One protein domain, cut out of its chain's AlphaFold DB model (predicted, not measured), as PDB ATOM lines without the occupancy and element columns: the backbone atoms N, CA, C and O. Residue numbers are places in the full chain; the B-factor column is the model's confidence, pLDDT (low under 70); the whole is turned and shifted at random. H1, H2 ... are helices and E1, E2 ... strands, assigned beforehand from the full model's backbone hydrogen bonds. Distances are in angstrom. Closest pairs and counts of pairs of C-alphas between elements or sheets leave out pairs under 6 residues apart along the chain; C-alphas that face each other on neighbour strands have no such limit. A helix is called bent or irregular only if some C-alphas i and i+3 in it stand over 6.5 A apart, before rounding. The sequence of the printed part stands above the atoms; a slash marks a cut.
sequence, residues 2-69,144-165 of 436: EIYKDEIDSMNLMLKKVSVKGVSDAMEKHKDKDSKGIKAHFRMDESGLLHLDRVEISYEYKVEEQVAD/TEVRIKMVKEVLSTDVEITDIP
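AT A GLANCE: This is residues 2 to 69 and 144 to 165 of the 436 residues of an uncharacterized protein of Leptotrombidium deliense (UniProt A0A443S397). What shape is this? It is a long, twisted and curled ribbon: E3 and E4 run side by side along its length, with E2 beside part of E3 and E1 beside residues 156 to 161 of E4. Helix H2 packs on the ribbon, and helix H1, residues 2 to 10, sticks out beyond one end. What makes it up? The printed part has 90 residues, with two named helices and four named strands in the order H1, E1, H2, E2, E3, E4, a mixed class; the antiparallel sheet runs E1, E4, E3, E2. It is extended, with a radius of gyration of the C-alphas of 20.4 A and spans of 73 by 28 by 22 A.

IN THESE COORDINATES: Where does the printed part begin? H1, residues 2 to 10, begins at C-alpha 2, (-107.383, 84.150, 70.882), and is irregular: C-alphas 3 and 6 are 7.5 A apart. What follows? E1 is residues 16 to 21, H2 23 to 29, E2 34 to 44 (31.2 A), E3 50 to 68 (48.3 A) and E4 144 to 161 (51.3 A), ending at C-alpha 161, (-108.686, 75.895, 43.754).

HOW THE PARTS SIT: How do the strands pair? N 19 and O 158 of E1 and E4 are 2.8 A apart, N 59 and O 151 of E3 and E4 2.8 A, and N 41 and O 54 of the hairpin E2 and E3 2.8 A. Where are the helices? H2 is on the sheet at a height of 8.8 A, over E3 and along the strands, at 15 degrees to E3 on the local plane; its closest C-alphas to E4 are Val 23 and Leu 155, 6.8 A. H1 is not on the sheet. Are their backbones complete? Every O i to N i+4 pair is within hydrogen-bond range in H2, but 3 of 5 in H1.

THE WHOLE: How far does it reach? The two C-alphas farthest apart, Ile 3 and Asp 69, are 73.5 A apart. Is it whole? Residues 70 to 143 are not printed, and C-alphas 69 and 144 are 9.4 A apart across the cut. Where is confidence low? The model's pLDDT is under 70 at residues 2 to 13, 66 to 69 and 144.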
ATOM      1  N   GLU A   2    -106.177  83.419  71.341       54.50
ATOM      2  CA  GLU A   2    -107.383  84.150  70.882       54.50
ATOM      3  C   GLU A   2    -107.119  85.301  69.890       54.50
ATOM      4  O   GLU A   2    -108.021  85.671  69.152       54.50
ATOM      5  N   ILE A   3    -105.890  85.830  69.823       52.81
ATOM      6  CA  ILE A   3    -105.533  87.008  69.003       52.81
ATOM      7  C   ILE A   3    -105.703  86.763  67.489       52.81
ATOM      8  O   ILE A   3    -105.983  87.699  66.755       52.81
ATOM      9  N   TYR A   4    -105.591  85.511  67.038       54.31
ATOM     10  CA  TYR A   4    -105.696  85.131  65.622       54.31
ATOM     11  C   TYR A   4    -107.074  84.589  65.234       54.31
ATOM     12  O   TYR A   4    -107.251  84.112  64.119       54.31
ATOM     13  N   LYS A   5    -108.052  84.605  66.149       57.69
ATOM     14  CA  LYS A   5    -109.343  83.958  65.900       57.69
ATOM     15  C   LYS A   5    -110.115  84.636  64.768       57.69
ATOM     16  O   LYS A   5    -110.548  83.951  63.853       57.69
ATOM     17  N   ASP A   6    -110.178  85.965  64.787       58.22
ATOM     18  CA  ASP A   6    -110.855  86.747  63.747       58.22
ATOM     19  C   ASP A   6    -110.123  86.670  62.391       58.22
ATOM     20  O   ASP A   6    -110.762  86.723  61.344       58.22
ATOM     21  N   GLU A   7    -108.793  86.491  62.388       56.78
ATOM     22  CA  GLU A   7    -108.023  86.261  61.157       56.78
ATOM     23  C   GLU A   7    -108.297  84.859  60.588       56.78
ATOM     24  O   GLU A   7    -108.635  84.743  59.413       56.78
ATOM     25  N   ILE A   8    -108.259  83.808  61.415       58.44
ATOM     26  CA  ILE A   8    -108.566  82.423  61.012       58.44
ATOM     27  C   ILE A   8    -110.021  82.289  60.534       58.44
ATOM     28  O   ILE A   8    -110.260  81.657  59.508       58.44
ATOM     29  N   ASP A   9    -110.978  82.925  61.216       60.25
ATOM     30  CA  ASP A   9    -112.393  82.948  60.818       60.25
ATOM     31  C   ASP A   9    -112.624  83.774  59.526       60.25
ATOM     32  O   ASP A   9    -113.657  83.616  58.870       60.25
ATOM     33  N   SER A  10    -111.666  84.624  59.121       58.09
ATOM     34  CA  SER A  10    -111.671  85.340  57.831       58.09
ATOM     35  C   SER A  10    -110.997  84.573  56.683       58.09
ATOM     36  O   SER A  10    -111.252  84.870  55.512       58.09
ATOM     37  N   MET A  11    -110.149  83.587  56.992       61.69
ATOM     38  CA  MET A  11    -109.477  82.763  55.990       61.69
ATOM     39  C   MET A  11    -110.430  81.699  55.442       61.69
ATOM     40  O   MET A  11    -111.113  80.993  56.184       61.69
ATOM     41  N   ASN A  12    -110.442  81.528  54.120       63.53
ATOM     42  CA  ASN A  12    -111.180  80.435  53.504       63.53
ATOM     43  C   ASN A  12    -110.476  79.098  53.794       63.53
ATOM     44  O   ASN A  12    -109.605  78.668  53.044       63.53
ATOM     45  N   LEU A  13    -110.887  78.415  54.866       69.81
ATOM     46  CA  LEU A  13    -110.373  77.090  55.244       69.81
ATOM     47  C   LEU A  13    -110.628  76.005  54.174       69.81
ATOM     48  O   LEU A  13    -110.077  74.906  54.256       69.81
ATOM     49  N   MET A  14    -111.457  76.286  53.161       74.19
ATOM     50  CA  MET A  14    -111.610  75.434  51.989       74.19
ATOM     51  C   MET A  14    -110.561  75.813  50.934       74.19
ATOM     52  O   MET A  14    -110.769  76.730  50.146       74.19
ATOM     53  N   LEU A  15    -109.447  75.077  50.895       76.19
ATOM     54  CA  LEU A  15    -108.341  75.328  49.954       76.19
ATOM     55  C   LEU A  15    -108.641  74.840  48.523       76.19
ATOM     56  O   LEU A  15    -108.254  75.462  47.534       76.19
ATOM     57  N   LYS A  16    -109.321  73.693  48.410       83.19
ATOM     58  CA  LYS A  16    -109.669  73.040  47.140       83.19
ATOM     59  C   LYS A  16    -111.055  72.409  47.234       83.19
ATOM     60  O   LYS A  16    -111.405  71.798  48.247       83.19
ATOM     61  N   LYS A  17    -111.818  72.475  46.146       87.38
ATOM     62  CA  LYS A  17    -113.112  71.810  45.970       87.38
ATOM     63  C   LYS A  17    -113.022  70.814  44.817       87.38
ATOM     64  O   LYS A  17    -112.708  71.172  43.687       87.38
ATOM     65  N   VAL A  18    -113.307  69.546  45.107       88.31
ATOM     66  CA  VAL A  18    -113.223  68.443  44.139       88.31
ATOM     67  C   VAL A  18    -114.626  67.999  43.735       88.31
ATOM     68  O   VAL A  18    -115.406  67.568  44.583       88.31
ATOM     69  N   SER A  19    -114.930  68.037  42.439       92.38
ATOM     70  CA  SER A  19    -116.179  67.506  41.877       92.38
ATOM     71  C   SER A  19    -115.909  66.221  41.093       92.38
ATOM     72  O   SER A  19    -115.211  66.238  40.082       92.38
ATOM     73  N   VAL A  20    -116.477  65.098  41.539       92.62
ATOM     74  CA  VAL A  20    -116.323  63.788  40.880       92.62
ATOM     75  C   VAL A  20    -117.400  63.606  39.805       92.62
ATOM     76  O   VAL A  20    -118.592  63.752  40.075       92.62
ATOM     77  N   LYS A  21    -116.983  63.275  38.581       93.00
ATOM     78  CA  LYS A  21    -117.805  63.136  37.369       93.00
ATOM     79  C   LYS A  21    -117.799  61.675  36.878       93.00
ATOM     80  O   LYS A  21    -116.856  60.927  37.127       93.00
ATOM     81  N   GLY A  22    -118.859  61.259  36.178       90.25
ATOM     82  CA  GLY A  22    -118.986  59.908  35.594       90.25
ATOM     83  C   GLY A  22    -119.445  58.796  36.552       90.25
ATOM     84  O   GLY A  22    -119.458  57.629  36.170       90.25
ATOM     85  N   VAL A  23    -119.849  59.128  37.787       90.31
ATOM     86  CA  VAL A  23    -120.306  58.143  38.792       90.31
ATOM     87  C   VAL A  23    -121.501  57.322  38.289       90.31
ATOM     88  O   VAL A  23    -121.500  56.098  38.407       90.31
ATOM     89  N   SER A  24    -122.511  57.984  37.719       89.81
ATOM     90  CA  SER A  24    -123.728  57.328  37.221       89.81
ATOM     91  C   SER A  24    -123.437  56.374  36.061       89.81
ATOM     92  O   SER A  24    -123.952  55.259  36.047       89.81
ATOM     93  N   ASP A  25    -122.571  56.785  35.131       91.56
ATOM     94  CA  ASP A  25    -122.201  55.986  33.958       91.56
ATOM     95  C   ASP A  25    -121.436  54.721  34.373       91.56
ATOM     96  O   ASP A  25    -121.729  53.627  33.889       91.56
ATOM     97  N   ALA A  26    -120.511  54.849  35.333       88.38
ATOM     98  CA  ALA A  26    -119.807  53.711  35.915       88.38
ATOM     99  C   ALA A  26    -120.776  52.748  36.631       88.38
ATOM    100  O   ALA A  26    -120.697  51.534  36.449       88.38
ATOM    101  N   MET A  27    -121.737  53.268  37.404       86.75
ATOM    102  CA  MET A  27    -122.734  52.436  38.090       86.75
ATOM    103  C   MET A  27    -123.650  51.678  37.117       86.75
ATOM    104  O   MET A  27    -123.864  50.485  37.317       86.75
ATOM    105  N   GLU A  28    -124.136  52.308  36.043       90.38
ATOM    106  CA  GLU A  28    -124.974  51.636  35.032       90.38
ATOM    107  C   GLU A  28    -124.187  50.553  34.271       90.38
ATOM    108  O   GLU A  28    -124.679  49.439  34.072       90.38
ATOM    109  N   LYS A  29    -122.926  50.837  33.916       89.81
ATOM    110  CA  LYS A  29    -121.995  49.895  33.268       89.81
ATOM    111  C   LYS A  29    -121.757  48.620  34.090       89.81
ATOM    112  O   LYS A  29    -121.508  47.558  33.519       89.81
ATOM    113  N   HIS A  30    -121.854  48.718  35.415       86.50
ATOM    114  CA  HIS A  30    -121.610  47.629  36.364       86.50
ATOM    115  C   HIS A  30    -122.851  47.244  37.189       86.50
ATOM    116  O   HIS A  30    -122.706  46.625  38.240       86.50
ATOM    117  N   LYS A  31    -124.070  47.549  36.721       84.31
ATOM    118  CA  LYS A  31    -125.322  47.382  37.491       84.31
ATOM    119  C   LYS A  31    -125.582  45.987  38.073       84.31
ATOM    120  O   LYS A  31    -126.219  45.870  39.112       84.31
ATOM    121  N   ASP A  32    -125.055  44.941  37.437       84.38
ATOM    122  CA  ASP A  32    -125.166  43.545  37.886       84.38
ATOM    123  C   ASP A  32    -123.996  43.122  38.806       84.38
ATOM    124  O   ASP A  32    -123.604  41.944  38.824       84.38
ATOM    125  N   LYS A  33    -123.334  44.074  39.480       85.62
ATOM    126  CA  LYS A  33    -122.156  43.867  40.341       85.62
ATOM    127  C   LYS A  33    -122.280  44.670  41.633       85.62
ATOM    128  O   LYS A  33    -122.687  45.828  41.631       85.62
ATOM    129  N   ASP A  34    -121.841  44.070  42.736       83.38
ATOM    130  CA  ASP A  34    -121.853  44.717  44.045       83.38
ATOM    131  C   ASP A  34    -120.743  45.785  44.116       83.38
ATOM    132  O   ASP A  34    -119.550  45.464  44.165       83.38
ATOM    133  N   SER A  35    -121.121  47.067  44.114       85.94
ATOM    134  CA  SER A  35    -120.169  48.169  44.307       85.94
ATOM    135  C   SER A  35    -119.670  48.223  45.760       85.94
ATOM    136  O   SER A  35    -120.436  48.012  46.701       85.94
ATOM    137  N   LYS A  36    -118.391  48.555  45.958       88.94
ATOM    138  CA  LYS A  36    -117.764  48.799  47.273       88.94
ATOM    139  C   LYS A  36    -117.535  50.282  47.559       88.94
ATOM    140  O   LYS A  36    -116.697  50.637  48.384       88.94
ATOM    141  N   GLY A  37    -118.291  51.138  46.875       88.38
ATOM    142  CA  GLY A  37    -118.199  52.585  46.995       88.38
ATOM    143  C   GLY A  37    -117.012  53.201  46.253       88.38
ATOM    144  O   GLY A  37    -116.262  52.539  45.527       88.38
ATOM    145  N   ILE A  38    -116.891  54.513  46.438       93.06
ATOM    146  CA  ILE A  38    -115.902  55.383  45.804       93.06
ATOM    147  C   ILE A  38    -114.775  55.658  46.803       93.06
ATOM    148  O   ILE A  38    -115.036  55.944  47.972       93.06
ATOM    149  N   LYS A  39    -113.525  55.599  46.343       93.75
ATOM    150  CA  LYS A  39    -112.326  55.894  47.128       93.75
ATOM    151  C   LYS A  39    -111.508  56.990  46.451       93.75
ATOM    152  O   LYS A  39    -111.060  56.817  45.321       93.75
ATOM    153  N   ALA A  40    -111.289  58.090  47.162       93.88
ATOM    154  CA  ALA A  40    -110.303  59.100  46.795       93.88
ATOM    155  C   ALA A  40    -108.925  58.711  47.353       93.88
ATOM    156  O   ALA A  40    -108.826  58.210  48.474       93.88
ATOM    157  N   HIS A  41    -107.877  58.928  46.563       94.12
ATOM    158  CA  HIS A  41    -106.478  58.748  46.947       94.12
ATOM    159  C   HIS A  41    -105.803  60.116  46.946       94.12
ATOM    160  O   HIS A  41    -105.926  60.855  45.968       94.12
ATOM    161  N   PHE A  42    -105.101  60.433  48.030       93.69
ATOM    162  CA  PHE A  42    -104.404  61.700  48.209       93.69
ATOM    163  C   PHE A  42    -102.923  61.465  48.496       93.69
ATOM    164  O   PHE A  42    -102.573  60.518  49.206       93.69
ATOM    165  N   ARG A  43    -102.085  62.373  48.001       93.56
ATOM    166  CA  ARG A  43    -100.673  62.524  48.355       93.56
ATOM    167  C   ARG A  43    -100.506  63.814  49.151       93.56
ATOM    168  O   ARG A  43    -101.144  64.810  48.827       93.56
ATOM    169  N   MET A  44     -99.653  63.795  50.166       92.12
ATOM    170  CA  MET A  44     -99.218  65.001  50.870       92.12
ATOM    171  C   MET A  44     -97.853  65.426  50.323       92.12
ATOM    172  O   MET A  44     -97.031  64.554  50.030       92.12
ATOM    173  N   ASP A  45     -97.628  66.724  50.142       89.00
ATOM    174  CA  ASP A  45     -96.305  67.270  49.822       89.00
ATOM    175  C   ASP A  45     -95.524  67.689  51.081       89.00
ATOM    176  O   ASP A  45     -95.999  67.557  52.210       89.00
ATOM    177  N   GLU A  46     -94.305  68.189  50.880       90.62
ATOM    178  CA  GLU A  46     -93.409  68.668  51.944       90.62
ATOM    179  C   GLU A  46     -93.952  69.910  52.674       90.62
ATOM    180  O   GLU A  46     -93.557  70.177  53.805       90.62
ATOM    181  N   SER A  47     -94.902  70.635  52.069       84.31
ATOM    182  CA  SER A  47     -95.620  71.756  52.697       84.31
ATOM    183  C   SER A  47     -96.844  71.303  53.508       84.31
ATOM    184  O   SER A  47     -97.560  72.134  54.066       84.31
ATOM    185  N   GLY A  48     -97.119  69.995  53.576       85.31
ATOM    186  CA  GLY A  48     -98.288  69.439  54.258       85.31
ATOM    187  C   GLY A  48     -99.599  69.574  53.474       85.31
ATOM    188  O   GLY A  48    -100.667  69.282  54.018       85.31
ATOM    189  N   LEU A  49     -99.558  69.996  52.206       83.44
ATOM    190  CA  LEU A  49    -100.753  70.169  51.384       83.44
ATOM    191  C   LEU A  49    -101.183  68.838  50.762       83.44
ATOM    192  O   LEU A  49    -100.381  68.094  50.196       83.44
ATOM    193  N   LEU A  50    -102.485  68.552  50.836       86.56
ATOM    194  CA  LEU A  50    -103.077  67.381  50.197       86.56
ATOM    195  C   LEU A  50    -103.399  67.655  48.722       86.56
ATOM    196  O   LEU A  50    -104.095  68.609  48.355       86.56
ATOM    197  N   HIS A  51    -102.938  66.742  47.878       86.69
ATOM    198  CA  HIS A  51    -103.182  66.693  46.442       86.69
ATOM    199  C   HIS A  51    -103.972  65.436  46.110       86.69
ATOM    200  O   HIS A  51    -103.666  64.351  46.599       86.69
ATOM    201  N   LEU A  52    -105.012  65.578  45.295       91.06
ATOM    202  CA  LEU A  52    -105.822  64.453  44.843       91.06
ATOM    203  C   LEU A  52    -105.110  63.742  43.686       91.06
ATOM    204  O   LEU A  52    -105.038  64.292  42.591       91.06
ATOM    205  N   ASP A  53    -104.648  62.512  43.906       92.56
ATOM    206  CA  ASP A  53    -104.002  61.720  42.853       92.56
ATOM    207  C   ASP A  53    -105.040  61.087  41.913       92.56
ATOM    208  O   ASP A  53    -104.874  61.084  40.695       92.56
ATOM    209  N   ARG A  54    -106.109  60.496  42.475       93.81
ATOM    210  CA  ARG A  54    -107.234  59.922  41.713       93.81
ATOM    211  C   ARG A  54    -108.445  59.622  42.589       93.81
ATOM    212  O   ARG A  54    -108.325  59.414  43.797       93.81
ATOM    213  N   VAL A  55    -109.596  59.451  41.947       95.62
ATOM    214  CA  VAL A  55    -110.800  58.865  42.549       95.62
ATOM    215  C   VAL A  55    -111.164  57.595  41.781       95.62
ATOM    216  O   VAL A  55    -111.188  57.601  40.556       95.62
ATOM    217  N   GLU A  56    -111.425  56.493  42.480       95.06
ATOM    218  CA  GLU A  56    -111.765  55.197  41.876       95.06
ATOM    219  C   GLU A  56    -113.029  54.601  42.513       95.06
ATOM    220  O   GLU A  56    -113.199  54.641  43.732       95.06
ATOM    221  N   ILE A  57    -113.909  54.011  41.704       93.62
ATOM    222  CA  ILE A  57    -115.016  53.166  42.169       93.62
ATOM    223  C   ILE A  57    -114.631  51.692  42.014       93.62
ATOM    224  O   ILE A  57    -113.953  51.313  41.060       93.62
ATOM    225  N   SER A  58    -114.998  50.861  42.990       92.50
ATOM    226  CA  SER A  58    -114.635  49.437  43.017       92.50
ATOM    227  C   SER A  58    -115.866  48.531  42.970       92.50
ATOM    228  O   SER A  58    -116.853  48.810  43.646       92.50
ATOM    229  N   TYR A  59    -115.777  47.413  42.248       90.75
ATOM    230  CA  TYR A  59    -116.848  46.424  42.083       90.75
ATOM    231  C   TYR A  59    -116.352  45.004  42.363       90.75
ATOM    232  O   TYR A  59    -115.265  44.624  41.919       90.75
ATOM    233  N   GLU A  60    -117.173  44.194  43.033       88.00
ATOM    234  CA  GLU A  60    -116.919  42.760  43.191       88.00
ATOM    235  C   GLU A  60    -117.421  41.952  41.993       88.00
ATOM    236  O   GLU A  60    -118.603  41.936  41.644       88.00
ATOM    237  N   TYR A  61    -116.498  41.204  41.399       83.56
ATOM    238  CA  TYR A  61    -116.762  40.199  40.384       83.56
ATOM    239  C   TYR A  61    -116.584  38.815  40.999       83.56
ATOM    240  O   TYR A  61    -115.473  38.420  41.348       83.56
ATOM    241  N   LYS A  62    -117.674  38.052  41.088       81.00
ATOM    242  CA  LYS A  62    -117.608  36.607  41.329       81.00
ATOM    243  C   LYS A  62    -117.135  35.951  40.034       81.00
ATOM    244  O   LYS A  62    -117.842  35.999  39.029       81.00
ATOM    245  N   VAL A  63    -115.918  35.421  40.049       77.94
ATOM    246  CA  VAL A  63    -115.318  34.676  38.941       77.94
ATOM    247  C   VAL A  63    -115.296  33.210  39.347       77.94
ATOM    248  O   VAL A  63    -114.746  32.856  40.388       77.94
ATOM    249  N   GLU A  64    -115.925  32.371  38.535       74.75
ATOM    250  CA  GLU A  64    -115.897  30.923  38.700       74.75
ATOM    251  C   GLU A  64    -114.666  30.367  37.984       74.75
ATOM    252  O   GLU A  64    -114.527  30.520  36.769       74.75
ATOM    253  N   GLU A  65    -113.761  29.746  38.736       70.62
ATOM    254  CA  GLU A  65    -112.537  29.144  38.211       70.62
ATOM    255  C   GLU A  65    -112.607  27.618  38.384       70.62
ATOM    256  O   GLU A  65    -112.963  27.107  39.448       70.62
ATOM    257  N   GLN A  66    -112.311  26.881  37.310       63.78
ATOM    258  CA  GLN A  66    -112.277  25.417  37.309       63.78
ATOM    259  C   GLN A  66    -110.932  24.962  37.883       63.78
ATOM    260  O   GLN A  66    -109.922  24.968  37.179       63.78
ATOM    261  N   VAL A  67    -110.906  24.579  39.158       65.00
ATOM    262  CA  VAL A  67    -109.689  24.108  39.829       65.00
ATOM    263  C   VAL A  67    -109.670  22.578  39.812       65.00
ATOM    264  O   VAL A  67    -110.680  21.922  40.077       65.00
ATOM    265  N   ALA A  68    -108.525  21.985  39.472       57.88
ATOM    266  CA  ALA A  68    -108.360  20.535  39.513       57.88
ATOM    267  C   ALA A  68    -108.392  20.040  40.969       57.88
ATOM    268  O   ALA A  68    -107.632  20.536  41.800       57.88
ATOM    269  N   ASP A  69    -109.240  19.052  41.273       55.75
ATOM    270  CA  ASP A  69    -109.396  18.508  42.627       55.75
ATOM    271  C   ASP A  69    -108.223  17.584  43.006       55.75
ATOM    272  O   ASP A  69    -108.332  16.357  43.082       55.75
ATOM    273  N   THR A 144    -115.491  23.716  40.757       63.19
ATOM    274  CA  THR A 144    -115.692  25.160  40.636       63.19
ATOM    275  C   THR A 144    -115.391  25.828  41.978       63.19
ATOM    276  O   THR A 144    -116.117  25.616  42.954       63.19
ATOM    277  N   GLU A 145    -114.342  26.646  42.036       72.50
ATOM    278  CA  GLU A 145    -114.140  27.604  43.125       72.50
ATOM    279  C   GLU A 145    -114.645  28.982  42.686       72.50
ATOM    280  O   GLU A 145    -114.253  29.500  41.641       72.50
ATOM    281  N   VAL A 146    -115.509  29.597  43.498       75.75
ATOM    282  CA  VAL A 146    -115.943  30.983  43.283       75.75
ATOM    283  C   VAL A 146    -114.954  31.907  43.983       75.75
ATOM    284  O   VAL A 146    -114.881  31.922  45.213       75.75
ATOM    285  N   ARG A 147    -114.205  32.699  43.216       76.75
ATOM    286  CA  ARG A 147    -113.264  33.696  43.742       76.75
ATOM    287  C   ARG A 147    -113.799  35.104  43.512       76.75
ATOM    288  O   ARG A 147    -114.377  35.406  42.469       76.75
ATOM    289  N   ILE A 148    -113.612  35.974  44.500       80.25
ATOM    290  CA  ILE A 148    -114.018  37.378  44.421       80.25
ATOM    291  C   ILE A 148    -112.842  38.186  43.869       80.25
ATOM    292  O   ILE A 148    -111.795  38.289  44.507       80.25
ATOM    293  N   LYS A 149    -113.015  38.768  42.683       84.00
ATOM    294  CA  LYS A 149    -112.057  39.676  42.046       84.00
ATOM    295  C   LYS A 149    -112.573  41.108  42.136       84.00
ATOM    296  O   LYS A 149    -113.701  41.386  41.745       84.00
ATOM    297  N   MET A 150    -111.737  42.024  42.613       84.12
ATOM    298  CA  MET A 150    -112.056  43.452  42.639       84.12
ATOM    299  C   MET A 150    -111.658  44.104  41.313       84.12
ATOM    300  O   MET A 150    -110.491  44.054  40.923       84.12
ATOM    301  N   VAL A 151    -112.620  44.724  40.633       88.75
ATOM    302  CA  VAL A 151    -112.390  45.575  39.455       88.75
ATOM    303  C   VAL A 151    -112.519  47.029  39.887       88.75
ATOM    304  O   VAL A 151    -113.426  47.366  40.645       88.75
ATOM    305  N   LYS A 152    -111.600  47.880  39.429       91.81
ATOM    306  CA  LYS A 152    -111.556  49.307  39.757       91.81
ATOM    307  C   LYS A 152    -111.695  50.138  38.493       91.81
ATOM    308  O   LYS A 152    -111.005  49.864  37.514       91.81
ATOM    309  N   GLU A 153    -112.529  51.166  38.547       91.25
ATOM    310  CA  GLU A 153    -112.708  52.145  37.478       91.25
ATOM    311  C   GLU A 153    -112.360  53.536  38.008       91.25
ATOM    312  O   GLU A 153    -112.861  53.950  39.053       91.25
ATOM    313  N   VAL A 154    -111.459  54.241  37.320       93.06
ATOM    314  CA  VAL A 154    -111.065  55.606  37.691       93.06
ATOM    315  C   VAL A 154    -112.136  56.575  37.200       93.06
ATOM    316  O   VAL A 154    -112.549  56.521  36.044       93.06
ATOM    317  N   LEU A 155    -112.582  57.454  38.091       92.56
ATOM    318  CA  LEU A 155    -113.587  58.472  37.824       92.56
ATOM    319  C   LEU A 155    -112.915  59.788  37.427       92.56
ATOM    320  O   LEU A 155    -111.828  60.117  37.903       92.56
ATOM    321  N   SER A 156    -113.580  60.557  36.564       92.25
ATOM    322  CA  SER A 156    -113.112  61.890  36.178       92.25
ATOM    323  C   SER A 156    -113.310  62.868  37.336       92.25
ATOM    324  O   SER A 156    -114.301  62.787  38.062       92.25
ATOM    325  N   THR A 157    -112.382  63.804  37.519       92.31
ATOM    326  CA  THR A 157    -112.431  64.793  38.601       92.31
ATOM    327  C   THR A 157    -112.167  66.191  38.077       92.31
ATOM    328  O   THR A 157    -111.303  66.392  37.230       92.31
ATOM    329  N   ASP A 158    -112.897  67.148  38.628       88.50
ATOM    330  CA  ASP A 158    -112.733  68.583  38.430       88.50
ATOM    331  C   ASP A 158    -112.207  69.168  39.744       88.50
ATOM    332  O   ASP A 158    -112.790  68.884  40.796       88.50
ATOM    333  N   VAL A 159    -111.106  69.919  39.713       85.62
ATOM    334  CA  VAL A 159    -110.495  70.503  40.916       85.62
ATOM    335  C   VAL A 159    -110.523  72.019  40.789       85.62
ATOM    336  O   VAL A 159    -109.837  72.596  39.953       85.62
ATOM    337  N   GLU A 160    -111.332  72.648  41.630       85.00
ATOM    338  CA  GLU A 160    -111.449  74.095  41.773       85.00
ATOM    339  C   GLU A 160    -110.562  74.513  42.954       85.00
ATOM    340  O   GLU A 160    -110.800  74.090  44.089       85.00
ATOM    341  N   ILE A 161    -109.506  75.289  42.696       81.06
ATOM    342  CA  ILE A 161    -108.686  75.895  43.754       81.06
ATOM    343  C   ILE A 161    -109.448  77.121  44.261       81.06
ATOM    344  O   ILE A 161    -109.814  77.994  43.477       81.06
ATOM    345  N   THR A 162    -109.725  77.152  45.563       79.81
ATOM    346  CA  THR A 162    -110.517  78.201  46.234       79.81
ATOM    347  C   THR A 162    -109.671  79.089  47.157       79.81
ATOM    348  O   THR A 162    -110.209  79.940  47.867       79.81
ATOM    349  N   ASP A 163    -108.356  78.877  47.117       74.56
ATOM    350  CA  ASP A 163    -107.288  79.674  47.721       74.56
ATOM    351  C   ASP A 163    -106.633  80.596  46.658       74.56
ATOM    352  O   ASP A 163    -107.168  80.768  45.557       74.56
ATOM    353  N   ILE A 164    -105.477  81.190  46.965       72.94
ATOM    354  CA  ILE A 164    -104.644  81.947  46.022       72.94
ATOM    355  C   ILE A 164    -104.359  81.086  44.771       72.94
ATOM    356  O   ILE A 164    -103.900  79.949  44.906       72.94
ATOM    357  N   PRO A 165    -104.611  81.593  43.546       73.50
ATOM    358  CA  PRO A 165    -104.321  80.849  42.326       73.50
ATOM    359  C   PRO A 165    -102.812  80.631  42.157       73.50
ATOM    360  O   PRO A 165    -102.005  81.505  42.476       73.50
TER     361      PRO A 165